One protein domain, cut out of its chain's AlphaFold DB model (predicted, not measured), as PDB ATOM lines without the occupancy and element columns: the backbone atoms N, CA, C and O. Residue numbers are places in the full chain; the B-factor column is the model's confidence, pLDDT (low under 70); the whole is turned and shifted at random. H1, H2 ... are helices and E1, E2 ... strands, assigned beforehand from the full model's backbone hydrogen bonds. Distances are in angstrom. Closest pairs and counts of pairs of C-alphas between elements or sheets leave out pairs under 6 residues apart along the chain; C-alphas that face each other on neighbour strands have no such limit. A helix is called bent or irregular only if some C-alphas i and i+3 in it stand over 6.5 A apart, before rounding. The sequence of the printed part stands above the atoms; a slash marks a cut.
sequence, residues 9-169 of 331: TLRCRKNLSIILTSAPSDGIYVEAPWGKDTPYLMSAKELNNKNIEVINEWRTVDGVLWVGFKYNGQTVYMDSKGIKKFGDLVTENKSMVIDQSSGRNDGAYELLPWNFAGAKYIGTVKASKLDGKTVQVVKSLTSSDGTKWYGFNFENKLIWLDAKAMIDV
ATOM      1  N   THR A   9      42.831  48.520 -35.170       73.12
ATOM      2  CA  THR A   9      42.719  48.211 -36.605       73.12
ATOM      3  C   THR A   9      41.363  47.574 -36.890       73.12
ATOM      4  O   THR A   9      41.072  46.485 -36.388       73.12
ATOM      5  N   LEU A  10      40.559  48.231 -37.726       69.44
ATOM      6  CA  LEU A  10      39.351  47.653 -38.305       69.44
ATOM      7  C   LEU A  10      39.745  46.800 -39.515       69.44
ATOM      8  O   LEU A  10      40.439  47.272 -40.416       69.44
ATOM      9  N   ARG A  11      39.319  45.538 -39.538       69.56
ATOM     10  CA  ARG A  11      39.512  44.640 -40.679       69.56
ATOM     11  C   ARG A  11      38.155  44.243 -41.240       69.56
ATOM     12  O   ARG A  11      37.276  43.771 -40.523       69.56
ATOM     13  N   CYS A  12      38.005  44.401 -42.548       50.62
ATOM     14  CA  CYS A  12      36.862  43.871 -43.274       50.62
ATOM     15  C   CYS A  12      37.166  42.415 -43.653       50.62
ATOM     16  O   CYS A  12      38.046  42.158 -44.475       50.62
ATOM     17  N   ARG A  13      36.472  41.454 -43.034       54.47
ATOM     18  CA  ARG A  13      36.397  40.073 -43.532       54.47
ATOM     19  C   ARG A  13      35.007  39.857 -44.114       54.47
ATOM     20  O   ARG A  13      34.025  40.304 -43.535       54.47
ATOM     21  N   LYS A  14      34.930  39.172 -45.256       50.28
ATOM     22  CA  LYS A  14      33.657  38.855 -45.911       50.28
ATOM     23  C   LYS A  14      32.845  37.869 -45.049       50.28
ATOM     24  O   LYS A  14      33.245  36.721 -44.907       50.28
ATOM     25  N   ASN A  15      31.731  38.375 -44.521       55.62
ATOM     26  CA  ASN A  15      30.460  37.731 -44.162       55.62
ATOM     27  C   ASN A  15      30.527  36.386 -43.413       55.62
ATOM     28  O   ASN A  15      30.370  35.314 -44.000       55.62
ATOM     29  N   LEU A  16      30.671  36.474 -42.089       56.81
ATOM     30  CA  LEU A  16      30.585  35.352 -41.147       56.81
ATOM     31  C   LEU A  16      29.206  35.345 -40.466       56.81
ATOM     32  O   LEU A  16      28.736  36.399 -40.047       56.81
ATOM     33  N   SER A  17      28.563  34.184 -40.309       60.84
ATOM     34  CA  SER A  17      27.310  34.049 -39.539       60.84
ATOM     35  C   SER A  17      27.571  33.333 -38.209       60.84
ATOM     36  O   SER A  17      28.175  32.255 -38.170       60.84
ATOM     37  N   ILE A  18      27.184  33.961 -37.094       63.72
ATOM     38  CA  ILE A  18      27.651  33.577 -35.750       63.72
ATOM     39  C   ILE A  18      26.497  33.608 -34.729       63.72
ATOM     40  O   ILE A  18      25.619  34.458 -34.824       63.72
ATOM     41  N   ILE A  19      26.437  32.647 -33.796       60.94
ATOM     42  CA  ILE A  19      25.452  32.617 -32.694       60.94
ATOM     43  C   ILE A  19      26.002  33.426 -31.535       60.94
ATOM     44  O   ILE A  19      27.186  33.321 -31.217       60.94
ATOM     45  N   LEU A  20      25.123  34.123 -30.832       59.12
ATOM     46  CA  LEU A  20      25.394  34.658 -29.504       59.12
ATOM     47  C   LEU A  20      25.190  33.577 -28.441       59.12
ATOM     48  O   LEU A  20      24.052  33.199 -28.146       59.12
ATOM     49  N   THR A  21      26.287  33.053 -27.889       55.34
ATOM     50  CA  THR A  21      26.248  32.021 -26.843       55.34
ATOM     51  C   THR A  21      26.739  32.603 -25.528       55.34
ATOM     52  O   THR A  21      27.931  32.847 -25.369       55.34
ATOM     53  N   SER A  22      25.795  32.802 -24.602       55.19
ATOM     54  CA  SER A  22      26.023  33.122 -23.188       55.19
ATOM     55  C   SER A  22      27.149  34.133 -22.954       55.19
ATOM     56  O   SER A  22      28.173  33.792 -22.365       55.19
ATOM     57  N   ALA A  23      26.966  35.374 -23.405       52.28
ATOM     58  CA  ALA A  23      27.902  36.441 -23.073       52.28
ATOM     59  C   ALA A  23      27.813  36.751 -21.557       52.28
ATOM     60  O   ALA A  23      26.736  37.132 -21.066       52.28
ATOM     61  N   PRO A  24      28.887  36.568 -20.769       55.38
ATOM     62  CA  PRO A  24      28.903  37.008 -19.384       55.38
ATOM     63  C   PRO A  24      28.907  38.542 -19.352       55.38
ATOM     64  O   PRO A  24      29.913  39.161 -19.637       55.38
ATOM     65  N   SER A  25      27.784  39.176 -19.001       60.62
ATOM     66  CA  SER A  25      27.676  40.628 -18.704       60.62
ATOM     67  C   SER A  25      28.230  41.629 -19.743       60.62
ATOM     68  O   SER A  25      28.308  42.815 -19.432       60.62
ATOM     69  N   ASP A  26      28.577  41.197 -20.958       74.81
ATOM     70  CA  ASP A  26      29.157  42.075 -21.974       74.81
ATOM     71  C   ASP A  26      28.127  43.070 -22.527       74.81
ATOM     72  O   ASP A  26      26.934  42.773 -22.649       74.81
ATOM     73  N   GLY A  27      28.601  44.266 -22.879       87.56
ATOM     74  CA  GLY A  27      27.795  45.303 -23.520       87.56
ATOM     75  C   GLY A  27      27.892  45.262 -25.044       87.56
ATOM     76  O   GLY A  27      28.927  44.904 -25.606       87.56
ATOM     77  N   ILE A  28      26.816  45.681 -25.702       90.56
ATOM     78  CA  ILE A  28      26.785  46.025 -27.124       90.56
ATOM     79  C   ILE A  28      26.887  47.548 -27.234       90.56
ATOM     80  O   ILE A  28      26.161  48.267 -26.545       90.56
ATOM     81  N   TYR A  29      27.770  48.039 -28.102       92.44
ATOM     82  CA  TYR A  29      28.081  49.465 -28.250       92.44
ATOM     83  C   TYR A  29      27.849  49.942 -29.679       92.44
ATOM     84  O   TYR A  29      28.052  49.194 -30.634       92.44
ATOM     85  N   VAL A  30      27.423  51.190 -29.826       91.38
ATOM     86  CA  VAL A  30      27.089  51.804 -31.117       91.38
ATOM     87  C   VAL A  30      28.349  52.383 -31.775       91.38
ATOM     88  O   VAL A  30      29.155  53.031 -31.109       91.38
ATOM     89  N   GLU A  31      28.513  52.146 -33.080       87.00
ATOM     90  CA  GLU A  31      29.573  52.643 -33.983       87.00
ATOM     91  C   GLU A  31      31.036  52.254 -33.675       87.00
ATOM     92  O   GLU A  31      31.854  52.238 -34.596       87.00
ATOM     93  N   ALA A  32      31.401  51.895 -32.439       88.31
ATOM     94  CA  ALA A  32      32.738  51.385 -32.119       88.31
ATOM     95  C   ALA A  32      32.787  50.545 -30.818       88.31
ATOM     96  O   ALA A  32      31.873  50.616 -29.994       88.31
ATOM     97  N   PRO A  33      33.870  49.762 -30.607       87.12
ATOM     98  CA  PRO A  33      34.144  49.037 -29.360       87.12
ATOM     99  C   PRO A  33      34.100  49.890 -28.083       87.12
ATOM    100  O   PRO A  33      34.275  51.111 -28.124       87.12
ATOM    101  N   TRP A  34      33.949  49.236 -26.928       81.50
ATOM    102  CA  TRP A  34      34.026  49.895 -25.617       81.50
ATOM    103  C   TRP A  34      35.366  50.621 -25.395       81.50
ATOM    104  O   TRP A  34      36.412  50.209 -25.897       81.50
ATOM    105  N   GLY A  35      35.340  51.709 -24.616       75.38
ATOM    106  CA  GLY A  35      36.527  52.509 -24.277       75.38
ATOM    107  C   GLY A  35      36.846  53.652 -25.253       75.38
ATOM    108  O   GLY A  35      37.873  54.314 -25.101       75.38
ATOM    109  N   LYS A  36      35.973  53.911 -26.236       74.69
ATOM    110  CA  LYS A  36      36.102  54.992 -27.235       74.69
ATOM    111  C   LYS A  36      35.049  56.105 -27.093       74.69
ATOM    112  O   LYS A  36      34.709  56.734 -28.084       74.69
ATOM    113  N   ASP A  37      34.539  56.334 -25.877       76.00
ATOM    114  CA  ASP A  37      33.365  57.191 -25.609       76.00
ATOM    115  C   ASP A  37      32.156  56.814 -26.495       76.00
ATOM    116  O   ASP A  37      31.438  57.657 -27.028       76.00
ATOM    117  N   THR A  38      31.949  55.508 -26.674       80.19
ATOM    118  CA  THR A  38      30.882  54.944 -27.501       80.19
ATOM    119  C   THR A  38      29.597  54.765 -26.697       80.19
ATOM    120  O   THR A  38      29.657  54.329 -25.540       80.19
ATOM    121  N   PRO A  39      28.420  55.071 -27.273       88.06
ATOM    122  CA  PRO A  39      27.153  54.836 -26.596       88.06
ATOM    123  C   PRO A  39      26.951  53.343 -26.321       88.06
ATOM    124  O   PRO A  39      27.004  52.518 -27.235       88.06
ATOM    125  N   TYR A  40      26.697  53.002 -25.058       90.69
ATOM    126  CA  TYR A  40      26.165  51.692 -24.694       90.69
ATOM    127  C   TYR A  40      24.747  51.566 -25.251       90.69
ATOM    128  O   TYR A  40      23.910  52.436 -25.010       90.69
ATOM    129  N   LEU A  41      24.485  50.488 -25.986       91.06
ATOM    130  CA  LEU A  41      23.165  50.196 -26.528       91.06
ATOM    131  C   LEU A  41      22.360  49.325 -25.566       91.06
ATOM    132  O   LEU A  41      21.274  49.701 -25.138       91.06
ATOM    133  N   MET A  42      22.880  48.132 -25.269       90.94
ATOM    134  CA  MET A  42      22.187  47.118 -24.478       90.94
ATOM    135  C   MET A  42      23.153  46.034 -23.998       90.94
ATOM    136  O   MET A  42      24.299  45.949 -24.441       90.94
ATOM    137  N   SER A  43      22.667  45.171 -23.112       89.69
ATOM    138  CA  SER A  43      23.403  43.988 -22.679       89.69
ATOM    139  C   SER A  43      23.393  42.956 -23.801       89.69
ATOM    140  O   SER A  43      22.348  42.706 -24.399       89.69
ATOM    141  N   ALA A  44      24.521  42.291 -24.052       87.00
ATOM    142  CA  ALA A  44      24.597  41.205 -25.030       87.00
ATOM    143  C   ALA A  44      23.639  40.044 -24.698       87.00
ATOM    144  O   ALA A  44      23.223  39.309 -25.593       87.00
ATOM    145  N   LYS A  45      23.218  39.920 -23.429       85.25
ATOM    146  CA  LYS A  45      22.228  38.923 -22.994       85.25
ATOM    147  C   LYS A  45      20.872  39.071 -23.682       85.25
ATOM    148  O   LYS A  45      20.191  38.068 -23.869       85.25
ATOM    149  N   GLU A  46      20.508  40.286 -24.082       86.81
ATOM    150  CA  GLU A  46      19.246  40.577 -24.776       86.81
ATOM    151  C   GLU A  46      19.182  39.935 -26.170       86.81
ATOM    152  O   GLU A  46      18.106  39.731 -26.726       86.81
ATOM    153  N   LEU A  47      20.340  39.579 -26.735       87.31
ATOM    154  CA  LEU A  47      20.454  38.895 -28.018       87.31
ATOM    155  C   LEU A  47      20.916  37.435 -27.873       87.31
ATOM    156  O   LEU A  47      21.281  36.803 -28.864       87.31
ATOM    157  N   ASN A  48      20.880  36.863 -26.664       86.38
ATOM    158  CA  ASN A  48      21.199  35.448 -26.471       86.38
ATOM    159  C   ASN A  48      20.337  34.562 -27.385       86.38
ATOM    160  O   ASN A  48      19.131  34.772 -27.528       86.38
ATOM    161  N   ASN A  49      20.964  33.546 -27.984       84.81
ATOM    162  CA  ASN A  49      20.336  32.609 -28.924       84.81
ATOM    163  C   ASN A  49      19.851  33.241 -30.244       84.81
ATOM    164  O   ASN A  49      19.176  32.573 -31.035       84.81
ATOM    165  N   LYS A  50      20.199  34.506 -30.512       88.31
ATOM    166  CA  LYS A  50      20.072  35.105 -31.842       88.31
ATOM    167  C   LYS A  50      21.312  34.822 -32.674       88.31
ATOM    168  O   LYS A  50      22.435  34.751 -32.169       88.31
ATOM    169  N   ASN A  51      21.082  34.688 -33.973       90.19
ATOM    170  CA  ASN A  51      22.149  34.684 -34.962       90.19
ATOM    171  C   ASN A  51      22.510  36.130 -35.317       90.19
ATOM    172  O   ASN A  51      21.657  37.013 -35.279       90.19
ATOM    173  N   ILE A  52      23.753  36.380 -35.701       89.25
ATOM    174  CA  ILE A  52      24.198  37.659 -36.256       89.25
ATOM    175  C   ILE A  52      24.948  37.415 -37.565       89.25
ATOM    176  O   ILE A  52      25.653  36.413 -37.706       89.25
ATOM    177  N   GLU A  53      24.813  38.343 -38.509       88.62
ATOM    178  CA  GLU A  53      25.739  38.463 -39.635       88.62
ATOM    179  C   GLU A  53      26.846  39.439 -39.229       88.62
ATOM    180  O   GLU A  53      26.606  40.633 -39.027       88.62
ATOM    181  N   VAL A  54      28.063  38.925 -39.085       89.12
ATOM    182  CA  VAL A  54      29.245  39.739 -38.819       89.12
ATOM    183  C   VAL A  54      29.698  40.391 -40.117       89.12
ATOM    184  O   VAL A  54      30.058  39.711 -41.082       89.12
ATOM    185  N   ILE A  55      29.710  41.723 -40.106       87.75
ATOM    186  CA  ILE A  55      30.058  42.563 -41.260       87.75
ATOM    187  C   ILE A  55      31.498  43.081 -41.194       87.75
ATOM    188  O   ILE A  55      32.065  43.462 -42.217       87.75
ATOM    189  N   ASN A  56      32.098  43.132 -40.000       88.12
ATOM    190  CA  ASN A  56      33.498  43.500 -39.805       88.12
ATOM    191  C   ASN A  56      34.034  43.017 -38.447       88.12
ATOM    192  O   ASN A  56      33.279  42.633 -37.555       88.12
ATOM    193  N   GLU A  57      35.357  43.054 -38.300       90.38
ATOM    194  CA  GLU A  57      36.066  42.747 -37.059       90.38
ATOM    195  C   GLU A  57      36.938  43.940 -36.658       90.38
ATOM    196  O   GLU A  57      37.656  44.504 -37.488       90.38
ATOM    197  N   TRP A  58      36.942  44.299 -35.378       89.56
ATOM    198  CA  TRP A  58      37.772  45.372 -34.840       89.56
ATOM    199  C   TRP A  58      38.675  44.832 -33.739       89.56
ATOM    200  O   TRP A  58      38.200  44.400 -32.693       89.56
ATOM    201  N   ARG A  59      39.996  44.895 -33.940       89.75
ATOM    202  CA  ARG A  59      40.955  44.579 -32.875       89.75
ATOM    203  C   ARG A  59      41.398  45.852 -32.164       89.75
ATOM    204  O   ARG A  59      41.983  46.745 -32.787       89.75
ATOM    205  N   THR A  60      41.083  45.954 -30.880       85.88
ATOM    206  CA  THR A  60      41.530  47.052 -30.019       85.88
ATOM    207  C   THR A  60      43.018  46.905 -29.692       85.88
ATOM    208  O   THR A  60      43.643  45.878 -29.956       85.88
ATOM    209  N   VAL A  61      43.623  47.970 -29.164       84.06
ATOM    210  CA  VAL A  61      45.076  48.037 -28.911       84.06
ATOM    211  C   VAL A  61      45.559  47.081 -27.819       84.06
ATOM    212  O   VAL A  61      46.704  46.647 -27.850       84.06
ATOM    213  N   ASP A  62      44.680  46.728 -26.888       84.06
ATOM    214  CA  ASP A  62      44.865  45.702 -25.858       84.06
ATOM    215  C   ASP A  62      44.632  44.273 -26.390       84.06
ATOM    216  O   ASP A  62      44.713  43.300 -25.646       84.06
ATOM    217  N   GLY A  63      44.372  44.131 -27.692       86.81
ATOM    218  CA  GLY A  63      44.268  42.847 -28.375       86.81
ATOM    219  C   GLY A  63      42.880  42.214 -28.345       86.81
ATOM    220  O   GLY A  63      42.716  41.159 -28.964       86.81
ATOM    221  N   VAL A  64      41.881  42.839 -27.709       88.19
ATOM    222  CA  VAL A  64      40.498  42.339 -27.699       88.19
ATOM    223  C   VAL A  64      39.901  42.429 -29.104       88.19
ATOM    224  O   VAL A  64      40.057  43.421 -29.817       88.19
ATOM    225  N   LEU A  65      39.259  41.347 -29.541       89.31
ATOM    226  CA  LEU A  65      38.588  41.284 -30.830       89.31
ATOM    227  C   LEU A  65      37.104  41.569 -30.622       89.31
ATOM    228  O   LEU A  65      36.443  40.913 -29.827       89.31
ATOM    229  N   TRP A  66      36.594  42.540 -31.361       90.94
ATOM    230  CA  TRP A  66      35.192  42.914 -31.390       90.94
ATOM    231  C   TRP A  66      34.608  42.551 -32.747       90.94
ATOM    232  O   TRP A  66      35.275  42.713 -33.772       90.94
ATOM    233  N   VAL A  67      33.364  42.092 -32.768       90.69
ATOM    234  CA  VAL A  67      32.621  41.851 -34.008       90.69
ATOM    235  C   VAL A  67      31.586  42.940 -34.221       90.69
ATOM    236  O   VAL A  67      30.864  43.301 -33.293       90.69
ATOM    237  N   GLY A  68      31.535  43.464 -35.443       90.81
ATOM    238  CA  GLY A  68      30.528  44.416 -35.884       90.81
ATOM    239  C   GLY A  68      29.386  43.712 -36.610       90.81
ATOM    240  O   GLY A  68      29.631  42.847 -37.454       90.81
ATOM    241  N   PHE A  69      28.147  44.107 -36.328       90.25
ATOM    242  CA  PHE A  69      26.945  43.645 -37.032       90.25
ATOM    243  C   PHE A  69      25.912  44.775 -37.141       90.25
ATOM    244  O   PHE A  69      26.052  45.824 -36.506       90.25
ATOM    245  N   LYS A  70      24.887  44.594 -37.981       88.38
ATOM    246  CA  LYS A  70      23.778  45.550 -38.085       88.38
ATOM    247  C   LYS A  70      22.677  45.232 -37.079       88.38
ATOM    248  O   LYS A  70      22.201  44.105 -37.017       88.38
ATOM    249  N   TYR A  71      22.221  46.248 -36.354       88.00
ATOM    250  CA  TYR A  71      21.055  46.167 -35.477       88.00
ATOM    251  C   TYR A  71      20.239  47.455 -35.598       88.00
ATOM    252  O   TYR A  71      20.777  48.547 -35.429       88.00
ATOM    253  N   ASN A  72      18.955  47.346 -35.961       85.25
ATOM    254  CA  ASN A  72      18.064  48.490 -36.218       85.25
ATOM    255  C   ASN A  72      18.683  49.571 -37.135       85.25
ATOM    256  O   ASN A  72      18.538  50.768 -36.902       85.25
ATOM    257  N   GLY A  73      19.416  49.147 -38.172       84.62
ATOM    258  CA  GLY A  73      20.094  50.026 -39.137       84.62
ATOM    259  C   GLY A  73      21.469  50.552 -38.698       84.62
ATOM    260  O   GLY A  73      22.275  50.943 -39.548       84.62
ATOM    261  N   GLN A  74      21.794  50.489 -37.407       89.31
ATOM    262  CA  GLN A  74      23.069  50.951 -36.858       89.31
ATOM    263  C   GLN A  74      24.134  49.858 -36.914       89.31
ATOM    264  O   GLN A  74      23.816  48.666 -36.893       89.31
ATOM    265  N   THR A  75      25.401  50.261 -37.012       90.50
ATOM    266  CA  THR A  75      26.518  49.334 -36.811       90.50
ATOM    267  C   THR A  75      26.803  49.248 -35.319       90.50
ATOM    268  O   THR A  75      27.048  50.267 -34.677       90.50
ATOM    269  N   VAL A  76      26.780  48.041 -34.766       92.12
ATOM    270  CA  VAL A  76      27.012  47.803 -33.339       92.12
ATOM    271  C   VAL A  76      28.117  46.778 -33.130       92.12
ATOM    272  O   VAL A  76      28.343  45.928 -33.992       92.12
ATOM    273  N   TYR A  77      28.799  46.867 -31.991       92.12
ATOM    274  CA  TYR A  77      29.984  46.086 -31.659       92.12
ATOM    275  C   TYR A  77      29.836  45.362 -30.325       92.12
ATOM    276  O   TYR A  77      29.350  45.938 -29.351       92.12
ATOM    277  N   MET A  78      30.337  44.130 -30.263       90.56
ATOM    278  CA  MET A  78      30.504  43.378 -29.014       90.56
ATOM    279  C   MET A  78      31.772  42.520 -29.015       90.56
ATOM    280  O   MET A  78      32.316  42.233 -30.084       90.56
ATOM    281  N   ASP A  79      32.228  42.101 -27.834       90.38
ATOM    282  CA  ASP A  79      33.389  41.216 -27.687       90.38
ATOM    283  C   ASP A  79      33.134  39.868 -28.389       90.38
ATOM    284  O   ASP A  79      32.096  39.220 -28.208       90.38
ATOM    285  N   SER A  80      34.099  39.426 -29.201       87.75
ATOM    286  CA  SER A  80      34.024  38.175 -29.955       87.75
ATOM    287  C   SER A  80      34.048  36.917 -29.079       87.75
ATOM    288  O   SER A  80      33.908  35.813 -29.594       87.75
ATOM    289  N   LYS A  81      34.295  37.028 -27.771       87.19
ATOM    290  CA  LYS A  81      34.219  35.896 -26.836       87.19
ATOM    291  C   LYS A  81      32.779  35.486 -26.527       87.19
ATOM    292  O   LYS A  81      32.556  34.336 -26.167       87.19
ATOM    293  N   GLY A  82      31.810  36.388 -26.701       84.06
ATOM    294  CA  GLY A  82      30.385  36.112 -26.482       84.06
ATOM    295  C   GLY A  82      29.689  35.380 -27.637       84.06
ATOM    296  O   GLY A  82      28.462  35.263 -27.636       84.06
ATOM    297  N   ILE A  83      30.438  34.931 -28.650       84.75
ATOM    298  CA  ILE A  83      29.882  34.397 -29.894       84.75
ATOM    299  C   ILE A  83      30.525  33.061 -30.305       84.75
ATOM    300  O   ILE A  83      31.701  32.807 -30.045       84.75
ATOM    301  N   LYS A  84      29.766  32.218 -31.014       85.06
ATOM    302  CA  LYS A  84      30.215  30.938 -31.583       85.06
ATOM    303  C   LYS A  84      29.871  30.843 -33.068       85.06
ATOM    304  O   LYS A  84      28.703  30.926 -33.450       85.06
ATOM    305  N   LYS A  85      30.879  30.634 -33.921       84.44
ATOM    306  CA  LYS A  85      30.686  30.495 -35.375       84.44
ATOM    307  C   LYS A  85      29.962  29.185 -35.701       84.44
ATOM    308  O   LYS A  85      30.315  28.146 -35.146       84.44
ATOM    309  N   PHE A  86      28.997  29.237 -36.620       82.44
ATOM    310  CA  PHE A  86      28.276  28.053 -37.109       82.44
ATOM    311  C   PHE A  86      28.194  27.948 -38.636       82.44
ATOM    312  O   PHE A  86      27.970  26.854 -39.142       82.44
ATOM    313  N   GLY A  87      28.379  29.044 -39.379       82.31
ATOM    314  CA  GLY A  87      28.234  29.019 -40.832       82.31
ATOM    315  C   GLY A  87      28.787  30.263 -41.516       82.31
ATOM    316  O   GLY A  87      29.123  31.257 -40.870       82.31
ATOM    317  N   ASP A  88      28.877  30.185 -42.838       84.06
ATOM    318  CA  ASP A  88      29.317  31.273 -43.706       84.06
ATOM    319  C   ASP A  88      28.218  31.611 -44.718       84.06
ATOM    320  O   ASP A  88      27.417  30.755 -45.104       84.06
ATOM    321  N   LEU A  89      28.185  32.874 -45.141       88.12
ATOM    322  CA  LEU A  89      27.324  33.321 -46.229       88.12
ATOM    323  C   LEU A  89      27.909  32.848 -47.564       88.12
ATOM    324  O   LEU A  89      29.066  33.126 -47.884       88.12
ATOM    325  N   VAL A  90      27.095  32.189 -48.373       91.12
ATOM    326  CA  VAL A  90      27.470  31.671 -49.689       91.12
ATOM    327  C   VAL A  90      26.874  32.572 -50.764       91.12
ATOM    328  O   VAL A  90      25.729  33.000 -50.652       91.12
ATOM    329  N   THR A  91      27.648  32.881 -51.808       92.38
ATOM    330  CA  THR A  91      27.108  33.504 -53.028       92.38
ATOM    331  C   THR A  91      26.559  32.407 -53.926       92.38
ATOM    332  O   THR A  91      27.233  31.409 -54.161       92.38
ATOM    333  N   GLU A  92      25.342  32.591 -54.408       91.62
ATOM    334  CA  GLU A  92      24.612  31.628 -55.227       91.62
ATOM    335  C   GLU A  92      24.286  32.249 -56.589       91.62
ATOM    336  O   GLU A  92      24.327  33.468 -56.765       91.62
ATOM    337  N   ASN A  93      23.956  31.394 -57.551       85.81
ATOM    338  CA  ASN A  93      23.404  31.786 -58.843       85.81
ATOM    339  C   ASN A  93      22.409  30.705 -59.284       85.81
ATOM    340  O   ASN A  93      22.725  29.864 -60.124       85.81
ATOM    341  N   LYS A  94      21.255  30.657 -58.608       83.88
ATOM    342  CA  LYS A  94      20.226  29.628 -58.819       83.88
ATOM    343  C   LYS A  94      18.891  30.264 -59.148       83.88
ATOM    344  O   LYS A  94      18.415  31.119 -58.406       83.88
ATOM    345  N   SER A  95      18.251  29.787 -60.205       81.31
ATOM    346  CA  SER A  95      16.843  30.081 -60.455       81.31
ATOM    347  C   SER A  95      15.998  29.167 -59.568       81.31
ATOM    348  O   SER A  95      16.174  27.955 -59.595       81.31
ATOM    349  N   MET A  96      15.092  29.725 -58.773       84.75
ATOM    350  CA  MET A  96      14.224  28.958 -57.870       84.75
ATOM    351  C   MET A  96      12.771  29.412 -58.033       84.75
ATOM    352  O   MET A  96      12.520  30.607 -58.197       84.75
ATOM    353  N   VAL A  97      11.817  28.483 -57.955       84.06
ATOM    354  CA  VAL A  97      10.390  28.804 -57.819       84.06
ATOM    355  C   VAL A  97      10.044  28.803 -56.345       84.06
ATOM    356  O   VAL A  97      10.369  27.860 -55.627       84.06
ATOM    357  N   ILE A  98       9.369  29.847 -55.890       89.19
ATOM    358  CA  ILE A  98       8.795  29.893 -54.552       89.19
ATOM    359  C   ILE A  98       7.524  29.041 -54.565       89.19
ATOM    360  O   ILE A  98       6.594  29.359 -55.301       89.19
ATOM    361  N   ASP A  99       7.490  27.970 -53.772       84.75
ATOM    362  CA  ASP A  99       6.355  27.046 -53.709       84.75
ATOM    363  C   ASP A  99       5.809  26.933 -52.281       84.75
ATOM    364  O   ASP A  99       6.491  26.488 -51.353       84.75
ATOM    365  N   GLN A 100       4.555  27.349 -52.104       86.19
ATOM    366  CA  GLN A 100       3.790  27.216 -50.863       86.19
ATOM    367  C   GLN A 100       2.626  26.220 -50.981       86.19
ATOM    368  O   GLN A 100       1.613  26.336 -50.271       86.19
ATOM    369  N   SER A 101       2.752  25.239 -51.877       76.81
ATOM    370  CA  SER A 101       1.830  24.112 -52.006       76.81
ATOM    371  C   SER A 101       1.792  23.234 -50.741       76.81
ATOM    372  O   SER A 101       2.530  23.432 -49.775       76.81
ATOM    373  N   SER A 102       0.883  22.252 -50.716       74.69
ATOM    374  CA  SER A 102       0.805  21.224 -49.658       74.69
ATOM    375  C   SER A 102       0.601  21.764 -48.232       74.69
ATOM    376  O   SER A 102       1.124  21.221 -47.264       74.69
ATOM    377  N   GLY A 103      -0.160  22.854 -48.092       75.38
ATOM    378  CA  GLY A 103      -0.478  23.448 -46.786       75.38
ATOM    379  C   GLY A 103       0.641  24.300 -46.179       75.38
ATOM    380  O   GLY A 103       0.501  24.752 -45.044       75.38
ATOM    381  N   ARG A 104       1.728  24.565 -46.920       87.25
ATOM    382  CA  ARG A 104       2.812  25.441 -46.459       87.25
ATOM    383  C   ARG A 104       2.370  26.899 -46.322       87.25
ATOM    384  O   ARG A 104       1.508  27.394 -47.059       87.25
ATOM    385  N   ASN A 105       2.977  27.576 -45.353       90.12
ATOM    386  CA  ASN A 105       2.764  28.992 -45.061       90.12
ATOM    387  C   ASN A 105       4.016  29.580 -44.387       90.12
ATOM    388  O   ASN A 105       3.983  30.012 -43.235       90.12
ATOM    389  N   ASP A 106       5.137  29.511 -45.098       96.00
ATOM    390  CA  ASP A 106       6.440  29.986 -44.653       96.00
ATOM    391  C   ASP A 106       6.448  31.517 -44.488       96.00
ATOM    392  O   ASP A 106       5.752  32.264 -45.190       96.00
ATOM    393  N   GLY A 107       7.250  31.995 -43.538       97.25
ATOM    394  CA  GLY A 107       7.478  33.420 -43.323       97.25
ATOM    395  C   GLY A 107       8.490  33.998 -44.312       97.25
ATOM    396  O   GLY A 107       9.470  33.338 -44.654       97.25
ATOM    397  N   ALA A 108       8.279  35.245 -44.730       97.81
ATOM    398  CA  ALA A 108       9.228  36.012 -45.525       97.81
ATOM    399  C   ALA A 108       9.911  37.092 -44.679       97.81
ATOM    400  O   ALA A 108       9.263  37.774 -43.875       97.81
ATOM    401  N   TYR A 109      11.227  37.245 -44.863       97.31
ATOM    402  CA  TYR A 109      12.051  38.141 -44.050       97.31
ATOM    403  C   TYR A 109      12.915  39.058 -44.920       97.31
ATOM    404  O   TYR A 109      13.607  38.601 -45.821       97.31
ATOM    405  N   GLU A 110      12.888  40.359 -44.648       95.19
ATOM    406  CA  GLU A 110      13.794  41.353 -45.226       95.19
ATOM    407  C   GLU A 110      15.116  41.409 -44.443       95.19
ATOM    408  O   GLU A 110      15.143  41.194 -43.226       95.19
ATOM    409  N   LEU A 111      16.189  41.803 -45.141       90.19
ATOM    410  CA  LEU A 111      17.556  42.025 -44.639       90.19
ATOM    411  C   LEU A 111      18.275  40.738 -44.227       90.19
ATOM    412  O   LEU A 111      19.320  40.421 -44.797       90.19
ATOM    413  N   LEU A 112      17.708  39.991 -43.280       92.31
ATOM    414  CA  LEU A 112      18.290  38.786 -42.697       92.31
ATOM    415  C   LEU A 112      17.228  37.696 -42.470       92.31
ATOM    416  O   LEU A 112      16.051  38.023 -42.293       92.31
ATOM    417  N   PRO A 113      17.627  36.411 -42.435       94.56
ATOM    418  CA  PRO A 113      16.734  35.295 -42.129       94.56
ATOM    419  C   PRO A 113      16.070  35.356 -40.756       94.56
ATOM    420  O   PRO A 113      16.536  36.050 -39.852       94.56
ATOM    421  N   TRP A 114      15.035  34.538 -40.548       94.12
ATOM    422  CA  TRP A 114      14.431  34.383 -39.224       94.12
ATOM    423  C   TRP A 114      15.476  34.072 -38.138       94.12
ATOM    424  O   TRP A 114      16.474  33.387 -38.363       94.12
ATOM    425  N   ASN A 115      15.226  34.593 -36.936       91.50
ATOM    426  CA  ASN A 115      16.082  34.475 -35.753       91.50
ATOM    427  C   ASN A 115      17.470  35.151 -35.843       91.50
ATOM    428  O   ASN A 115      18.252  35.059 -34.892       91.50
ATOM    429  N   PHE A 116      17.768  35.890 -36.917       91.44
ATOM    430  CA  PHE A 116      18.903  36.813 -36.937       91.44
ATOM    431  C   PHE A 116      18.553  38.151 -36.273       91.44
ATOM    432  O   PHE A 116      17.438  38.663 -36.403       91.44
ATOM    433  N   ALA A 117      19.516  38.744 -35.571       88.62
ATOM    434  CA  ALA A 117      19.402  40.103 -35.063       88.62
ATOM    435  C   ALA A 117      19.311  41.072 -36.253       88.62
ATOM    436  O   ALA A 117      20.194  41.095 -37.103       88.62
ATOM    437  N   GLY A 118      18.226  41.847 -36.326       87.00
ATOM    438  CA  GLY A 118      17.950  42.748 -37.451       87.00
ATOM    439  C   GLY A 118      17.098  42.146 -38.575       87.00
ATOM    440  O   GLY A 118      16.785  42.856 -39.528       87.00
ATOM    441  N   ALA A 119      16.681  40.881 -38.464       91.75
ATOM    442  CA  ALA A 119      15.702  40.298 -39.376       91.75
ATOM    443  C   ALA A 119      14.349  41.006 -39.261       91.75
ATOM    444  O   ALA A 119      13.854  41.252 -38.156       91.75
ATOM    445  N   LYS A 120      13.720  41.294 -40.401       94.44
ATOM    446  CA  LYS A 120      12.425  41.978 -40.448       94.44
ATOM    447  C   LYS A 120      11.387  41.089 -41.116       94.44
ATOM    448  O   LYS A 120      11.446  40.868 -42.317       94.44
ATOM    449  N   TYR A 121      10.418  40.603 -40.347       96.00
ATOM    450  CA  TYR A 121       9.290  39.855 -40.896       96.00
ATOM    451  C   TYR A 121       8.404  40.765 -41.752       96.00
ATOM    452  O   TYR A 121       8.031  41.852 -41.308       96.00
ATOM    453  N   ILE A 122       8.059  40.319 -42.959       96.00
ATOM    454  CA  ILE A 122       7.218  41.086 -43.896       96.00
ATOM    455  C   ILE A 122       5.873  40.429 -44.203       96.00
ATOM    456  O   ILE A 122       5.106  40.939 -45.014       96.00
ATOM    457  N   GLY A 123       5.565  39.330 -43.519       96.69
ATOM    458  CA  GLY A 123       4.373  38.531 -43.756       96.69
ATOM    459  C   GLY A 123       4.726  37.134 -44.240       96.69
ATOM    460  O   GLY A 123       5.892  36.781 -44.421       96.69
ATOM    461  N   THR A 124       3.703  36.313 -44.444       96.75
ATOM    462  CA  THR A 124       3.902  34.997 -45.047       96.75
ATOM    463  C   THR A 124       4.214  35.156 -46.527       96.75
ATOM    464  O   THR A 124       3.895  36.185 -47.133       96.75
ATOM    465  N   VAL A 125       4.809  34.138 -47.140       95.12
ATOM    466  CA  VAL A 125       5.081  34.117 -48.583       95.12
ATOM    467  C   VAL A 125       3.810  34.404 -49.397       95.12
ATOM    468  O   VAL A 125       3.839  35.212 -50.328       95.12
ATOM    469  N   LYS A 126       2.670  33.824 -48.997       90.69
ATOM    470  CA  LYS A 126       1.358  34.065 -49.622       90.69
ATOM    471  C   LYS A 126       0.871  35.501 -49.426       90.69
ATOM    472  O   LYS A 126       0.513  36.160 -50.399       90.69
ATOM    473  N   ALA A 127       0.900  36.014 -48.194       93.12
ATOM    474  CA  ALA A 127       0.473  37.386 -47.896       93.12
ATOM    475  C   ALA A 127       1.346  38.438 -48.604       93.12
ATOM    476  O   ALA A 127       0.849  39.477 -49.035       93.12
ATOM    477  N   SER A 128       2.629  38.125 -48.791       91.94
ATOM    478  CA  SER A 128       3.607  38.959 -49.500       91.94
ATOM    479  C   SER A 128       3.537  38.808 -51.024       91.94
ATOM    480  O   SER A 128       4.355  39.388 -51.731       91.94
ATOM    481  N   LYS A 129       2.576  38.027 -51.546       90.06
ATOM    482  CA  LYS A 129       2.386  37.755 -52.982       90.06
ATOM    483  C   LYS A 129       3.640  37.196 -53.663       90.06
ATOM    484  O   LYS A 129       3.883  37.490 -54.830       90.06
ATOM    485  N   LEU A 130       4.442  36.420 -52.938       90.38
ATOM    486  CA  LEU A 130       5.673  35.812 -53.447       90.38
ATOM    487  C   LEU A 130       5.447  34.401 -54.012       90.38
ATOM    488  O   LEU A 130       6.239  33.947 -54.831       90.38
ATOM    489  N   ASP A 131       4.377  33.723 -53.591       88.50
ATOM    490  CA  ASP A 131       4.054  32.352 -54.003       88.50
ATOM    491  C   ASP A 131       3.939  32.205 -55.532       88.50
ATOM    492  O   ASP A 131       3.378  33.068 -56.214       88.50
ATOM    493  N   GLY A 132       4.510  31.129 -56.074       76.44
ATOM    494  CA  GLY A 132       4.562  30.824 -57.505       76.44
ATOM    495  C   GLY A 132       5.549  31.659 -58.328       76.44
ATOM    496  O   GLY A 132       5.711  31.399 -59.522       76.44
ATOM    497  N   LYS A 133       6.224  32.657 -57.741       83.50
ATOM    498  CA  LYS A 133       7.212  33.464 -58.472       83.50
ATOM    499  C   LYS A 133       8.521  32.707 -58.659       83.50
ATOM    500  O   LYS A 133       9.021  32.067 -57.736       83.50
ATOM    501  N   THR A 134       9.118  32.881 -59.834       82.50
ATOM    502  CA  THR A 134      10.515  32.517 -60.077       82.50
ATOM    503  C   THR A 134      11.427  33.671 -59.685       82.50
ATOM    504  O   THR A 134      11.178  34.821 -60.052       82.50
ATOM    505  N   VAL A 135      12.494  33.366 -58.950       87.94
ATOM    506  CA  VAL A 135      13.484  34.336 -58.475       87.94
ATOM    507  C   VAL A 135      14.902  33.821 -58.701       87.94
ATOM    508  O   VAL A 135      15.142  32.615 -58.720       87.94
ATOM    509  N   GLN A 136      15.855  34.743 -58.844       87.94
ATOM    510  CA  GLN A 136      17.280  34.414 -58.815       87.94
ATOM    511  C   GLN A 136      17.782  34.494 -57.377       87.94
ATOM    512  O   GLN A 136      17.887  35.578 -56.797       87.94
ATOM    513  N   VAL A 137      18.092  33.340 -56.797       93.75
ATOM    514  CA  VAL A 137      18.782  33.239 -55.516       93.75
ATOM    515  C   VAL A 137      20.236  33.636 -55.719       93.75
ATOM    516  O   VAL A 137      20.974  33.004 -56.474       93.75
ATOM    517  N   VAL A 138      20.628  34.693 -55.013       94.75
ATOM    518  CA  VAL A 138      21.960  35.305 -55.093       94.75
ATOM    519  C   VAL A 138      22.833  34.948 -53.900       94.75
ATOM    520  O   VAL A 138      24.053  35.108 -53.953       94.75
ATOM    521  N   LYS A 139      22.225  34.494 -52.797       93.94
ATOM    522  CA  LYS A 139      22.939  34.120 -51.576       93.94
ATOM    523  C   LYS A 139      22.243  32.988 -50.832       93.94
ATOM    524  O   LYS A 139      21.026  32.843 -50.909       93.94
ATOM    525  N   SER A 140      23.005  32.229 -50.059       94.62
ATOM    526  CA  SER A 140      22.467  31.271 -49.095       94.62
ATOM    527  C   SER A 140      23.262  31.276 -47.797       94.62
ATOM    528  O   SER A 140      24.405  31.729 -47.756       94.62
ATOM    529  N   LEU A 141      22.646  30.796 -46.721       92.25
ATOM    530  CA  LEU A 141      23.334  30.477 -45.470       92.25
ATOM    531  C   LEU A 141      22.577  29.376 -44.730       92.25
ATOM    532  O   LEU A 141      21.386  29.178 -44.960       92.25
ATOM    533  N   THR A 142      23.256  28.689 -43.819       91.69
ATOM    534  CA  THR A 142      22.630  27.731 -42.901       91.69
ATOM    535  C   THR A 142      22.688  28.307 -41.498       91.69
ATOM    536  O   THR A 142      23.787  28.566 -41.017       91.69
ATOM    537  N   SER A 143      21.533  28.536 -40.866       90.44
ATOM    538  CA  SER A 143      21.431  29.042 -39.497       90.44
ATOM    539  C   SER A 143      21.871  28.003 -38.466       90.44
ATOM    540  O   SER A 143      22.079  26.828 -38.757       90.44
ATOM    541  N   SER A 144      22.035  28.457 -37.229       87.69
ATOM    542  CA  SER A 144      22.496  27.656 -36.094       87.69
ATOM    543  C   SER A 144      21.643  26.445 -35.732       87.69
ATOM    544  O   SER A 144      22.158  25.477 -35.181       87.69
ATOM    545  N   ASP A 145      20.356  26.502 -36.052       90.00
ATOM    546  CA  ASP A 145      19.384  25.417 -35.921       90.00
ATOM    547  C   ASP A 145      19.433  24.424 -37.099       90.00
ATOM    548  O   ASP A 145      18.665  23.466 -37.136       90.00
ATOM    549  N   GLY A 146      20.327  24.643 -38.069       91.44
ATOM    550  CA  GLY A 146      20.464  23.834 -39.277       91.44
ATOM    551  C   GLY A 146      19.530  24.237 -40.421       91.44
ATOM    552  O   GLY A 146      19.597  23.628 -41.491       91.44
ATOM    553  N   THR A 147      18.679  25.255 -40.248       94.12
ATOM    554  CA  THR A 147      17.780  25.717 -41.314       94.12
ATOM    555  C   THR A 147      18.582  26.405 -42.419       94.12
ATOM    556  O   THR A 147      19.341  27.341 -42.176       94.12
ATOM    557  N   LYS A 148      18.431  25.948 -43.664       95.75
ATOM    558  CA  LYS A 148      19.040  26.608 -44.823       95.75
ATOM    559  C   LYS A 148      18.114  27.709 -45.328       95.75
ATOM    560  O   LYS A 148      16.926  27.470 -45.507       95.75
ATOM    561  N   TRP A 149      18.670  28.878 -45.614       96.75
ATOM    562  CA  TRP A 149      17.952  30.042 -46.121       96.75
ATOM    563  C   TRP A 149      18.481  30.459 -47.487       96.75
ATOM    564  O   TRP A 149      19.693  30.423 -47.727       96.75
ATOM    565  N   TYR A 150      17.578  30.894 -48.363       97.38
ATOM    566  CA  TYR A 150      17.901  31.466 -49.666       97.38
ATOM    567  C   TYR A 150      17.516  32.939 -49.726       97.38
ATOM    568  O   TYR A 150      16.399  33.315 -49.377       97.38
ATOM    569  N   GLY A 151      18.471  33.754 -50.170       96.75
ATOM    570  CA  GLY A 151      18.355  35.195 -50.330       96.75
ATOM    571  C   GLY A 151      18.258  35.585 -51.802       96.75
ATOM    572  O   GLY A 151      19.100  35.185 -52.611       96.75
ATOM    573  N   PHE A 152      17.263  36.395 -52.148       96.19
ATOM    574  CA  PHE A 152      17.044  36.929 -53.496       96.19
ATOM    575  C   PHE A 152      16.583  38.384 -53.436       96.19
ATOM    576  O   PHE A 152      16.046  38.841 -52.429       96.19
ATOM    577  N   ASN A 153      16.790  39.120 -54.527       94.75
ATOM    578  CA  ASN A 153      16.295  40.487 -54.638       94.75
ATOM    579  C   ASN A 153      14.879  40.489 -55.224       94.75
ATOM    580  O   ASN A 153      14.647  39.920 -56.289       94.75
ATOM    581  N   PHE A 154      13.953  41.165 -54.551       91.56
ATOM    582  CA  PHE A 154      12.589  41.396 -55.018       91.56
ATOM    583  C   PHE A 154      12.191  42.836 -54.688       91.56
ATOM    584  O   PHE A 154      12.350  43.267 -53.550       91.56
ATOM    585  N   GLU A 155      11.741  43.602 -55.688       89.81
ATOM    586  CA  GLU A 155      11.371  45.024 -55.535       89.81
ATOM    587  C   GLU A 155      12.442  45.869 -54.808       89.81
ATOM    588  O   GLU A 155      12.143  46.661 -53.918       89.81
ATOM    589  N   ASN A 156      13.717  45.692 -55.184       89.25
ATOM    590  CA  ASN A 156      14.890  46.344 -54.575       89.25
ATOM    591  C   ASN A 156      15.147  45.992 -53.098       89.25
ATOM    592  O   ASN A 156      15.875  46.706 -52.407       89.25
ATOM    593  N   LYS A 157      14.593  44.880 -52.613       93.25
ATOM    594  CA  LYS A 157      14.814  44.383 -51.255       93.25
ATOM    595  C   LYS A 157      15.409  42.986 -51.278       93.25
ATOM    596  O   LYS A 157      14.991  42.148 -52.071       93.25
ATOM    597  N   LEU A 158      16.354  42.729 -50.374       94.25
ATOM    598  CA  LEU A 158      16.862  41.383 -50.131       94.25
ATOM    599  C   LEU A 158      15.874  40.634 -49.233       94.25
ATOM    600  O   LEU A 158      15.719  40.990 -48.060       94.25
ATOM    601  N   ILE A 159      15.223  39.620 -49.799       97.81
ATOM    602  CA  ILE A 159      14.261  38.750 -49.125       97.81
ATOM    603  C   ILE A 159      14.897  37.387 -48.871       97.81
ATOM    604  O   ILE A 159      15.570  36.842 -49.745       97.81
ATOM    605  N   TRP A 160      14.650  36.840 -47.686       97.75
ATOM    606  CA  TRP A 160      15.095  35.533 -47.231       97.75
ATOM    607  C   TRP A 160      13.904  34.618 -46.968       97.75
ATOM    608  O   TRP A 160      13.010  34.977 -46.198       97.75
ATOM    609  N   LEU A 161      13.935  33.429 -47.568       97.88
ATOM    610  CA  LEU A 161      12.980  32.341 -47.338       97.88
ATOM    611  C   LEU A 161      13.713  31.072 -46.897       97.88
ATOM    612  O   LEU A 161      14.883  30.879 -47.245       97.88
ATOM    613  N   ASP A 162      13.026  30.206 -46.148       96.94
ATOM    614  CA  ASP A 162      13.505  28.844 -45.894       96.94
ATOM    615  C   ASP A 162      13.734  28.167 -47.253       96.94
ATOM    616  O   ASP A 162      12.875  28.209 -48.135       96.94
ATOM    617  N   ALA A 163      14.895  27.548 -47.447       94.75
ATOM    618  CA  ALA A 163      15.239  26.877 -48.694       94.75
ATOM    619  C   ALA A 163      14.222  25.792 -49.080       94.75
ATOM    620  O   ALA A 163      14.047  25.521 -50.263       94.75
ATOM    621  N   LYS A 164      13.529  25.189 -48.106       92.38
ATOM    622  CA  LYS A 164      12.460  24.210 -48.336       92.38
ATOM    623  C   LYS A 164      11.197  24.836 -48.928       92.38
ATOM    624  O   LYS A 164      10.381  24.088 -49.452       92.38
ATOM    625  N   ALA A 165      10.999  26.148 -48.798       91.44
ATOM    626  CA  ALA A 165       9.890  26.902 -49.394       91.44
ATOM    627  C   ALA A 165      10.120  27.199 -50.885       91.44
ATOM    628  O   ALA A 165       9.353  27.927 -51.516       91.44
ATOM    629  N   MET A 166      11.230  26.704 -51.427       88.69
ATOM    630  CA  MET A 166      11.666  26.962 -52.780       88.69
ATOM    631  C   MET A 166      12.014  25.642 -53.453       88.69
ATOM    632  O   MET A 166      12.688  24.785 -52.884       88.69
ATOM    633  N   ILE A 167      11.566  25.493 -54.688       81.56
ATOM    634  CA  ILE A 167      11.891  24.364 -55.544       81.56
ATOM    635  C   ILE A 167      12.906  24.855 -56.557       81.56
ATOM    636  O   ILE A 167      12.736  25.920 -57.156       81.56
ATOM    637  N   ASP A 168      13.976  24.086 -56.723       77.81
ATOM    638  CA  ASP A 168      14.935  24.376 -57.775       77.81
ATOM    639  C   ASP A 168      14.218  24.343 -59.124       77.81
ATOM    640  O   ASP A 168      13.536  23.373 -59.460       77.81
ATOM    641  N   VAL A 169      14.339  25.434 -59.883       65.06
ATOM    642  CA  VAL A 169      13.813  25.543 -61.252       65.06
ATOM    643  C   VAL A 169      14.409  24.440 -62.123       65.06
ATOM    644  O   VAL A 169      13.779  24.017 -63.090       65.06
TER     645      VAL A 169
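Overview. This is residues 9 to 169 of the 331 residues of the protein "GW domain-containing protein" of Weissella confusa (UniProt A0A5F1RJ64). Two small strand lobes stand end to end along the longest axis, each built of one strongly twisted antiparallel sheet with sharply bent long strands: E1 to E8 with the short helix H1 make one lobe, E9 to E15 the other. They are joined where E8 runs on into E9, and few C-alphas of their named elements come near each other. The printed part has 161 residues with one named helix and fifteen named strands, in the order E1 E2 E3 E4 H1 E5 E6 E7 E8 E9 E10 E11 E12 E13 E14 E15; the class is mostly strand. The first sheet is branched at E5, and the second has the order E11 E10 E14 E13 E12 E9 E15. The whole is compact, with a radius of gyration of the C-alphas of 17.1 A, yet only just elongated, spanning 54 by 27 by 27 A.

Along the chain. The branched sheet holds E5, residues 51 to 59, 21.4 A long from first to last C-alpha, E6, residues 65 to 71, 18.8 A, and E7, residues 74 to 79, 16.9 A. It also holds E1, residues 9 to 11, which begins at C-alpha 9 (42.719, 48.211, -36.605), E2, residues 16 to 20, E3, residues 27 to 30, E4, residues 40 to 43, and E8, residues 83 to 88, 14.2 A. H1 is residues 44 to 47, 5.6 A. The second sheet begins with E9, residues 90 to 98, 19.4 A, with C-alpha 90 at (27.470, 31.671, -49.689). E10 is residues 107 to 110, E11 residues 120 to 124, E12 residues 134 to 142, 21.6 A, E13 residues 148 to 154, 19.1 A, and E14 residues 157 to 162, 16.5 A. E15, residues 166 to 168, ends at C-alpha 168 (14.935, 24.376, -57.775).

Arrangement. E5 bends by 73 degrees at residue 55. E1 and E2 lie on one side of it and E6 on the other side. N 11 and O 57 are 2.8 A apart between E1 and E5, and N 52 and O 18 are 2.8 A apart between E2 and E5. E5, E6 and E7 form a meander, each strand the antiparallel neighbour of the one before, with N 58 and O 66 at 2.8 A and N 69 and O 76 at 3.0 A. E3 has E7 on one side, with N 77 and O 29 at 2.8 A, and E4 on the other side, with N 28 and O 42 at 2.8 A. H1 is on this sheet, at the sheet's level, with a height over the sheet of 2.4 A; it is too short for an O i to N i+4 pair, and its one O i to N i+3 pair is within hydrogen-bond range. E2 and the edge strand E8 are antiparallel, with N 84 and O 19 at 2.8 A. E8 runs on into E9 at 67 degrees across a break of 1 residue. E9 bends by 78 degrees at residue 93 and E12 by 72 degrees at residue 138; N 92 and O 138 are 2.9 A apart. E12, E13 and E14 form the second meander, with N 151 and O 139 at 2.8 A and N 152 and O 159 at 3.0 A. E14 and E10 are antiparallel neighbours, with N 160 and O 109 at 2.8 A, and E10 and the edge strand E11 are antiparallel neighbours and a hairpin, with N 110 and O 120 at 2.8 A. The other edge strand, E15, has N 167 and O 97 of E9 at 2.8 A. Between the sheets, the closest C-alphas of E8 and E12 are those of Gly 87 and Thr 142, 6.1 A apart.

Size, cuts and confidence. The two C-alphas farthest apart are those of Val 61 and Ser 102, at 55.8 A. The printed part has no cut, and no link is long. The mean pLDDT of the printed part is 85.8; residues 10 to 25 and residue 169 are under 70.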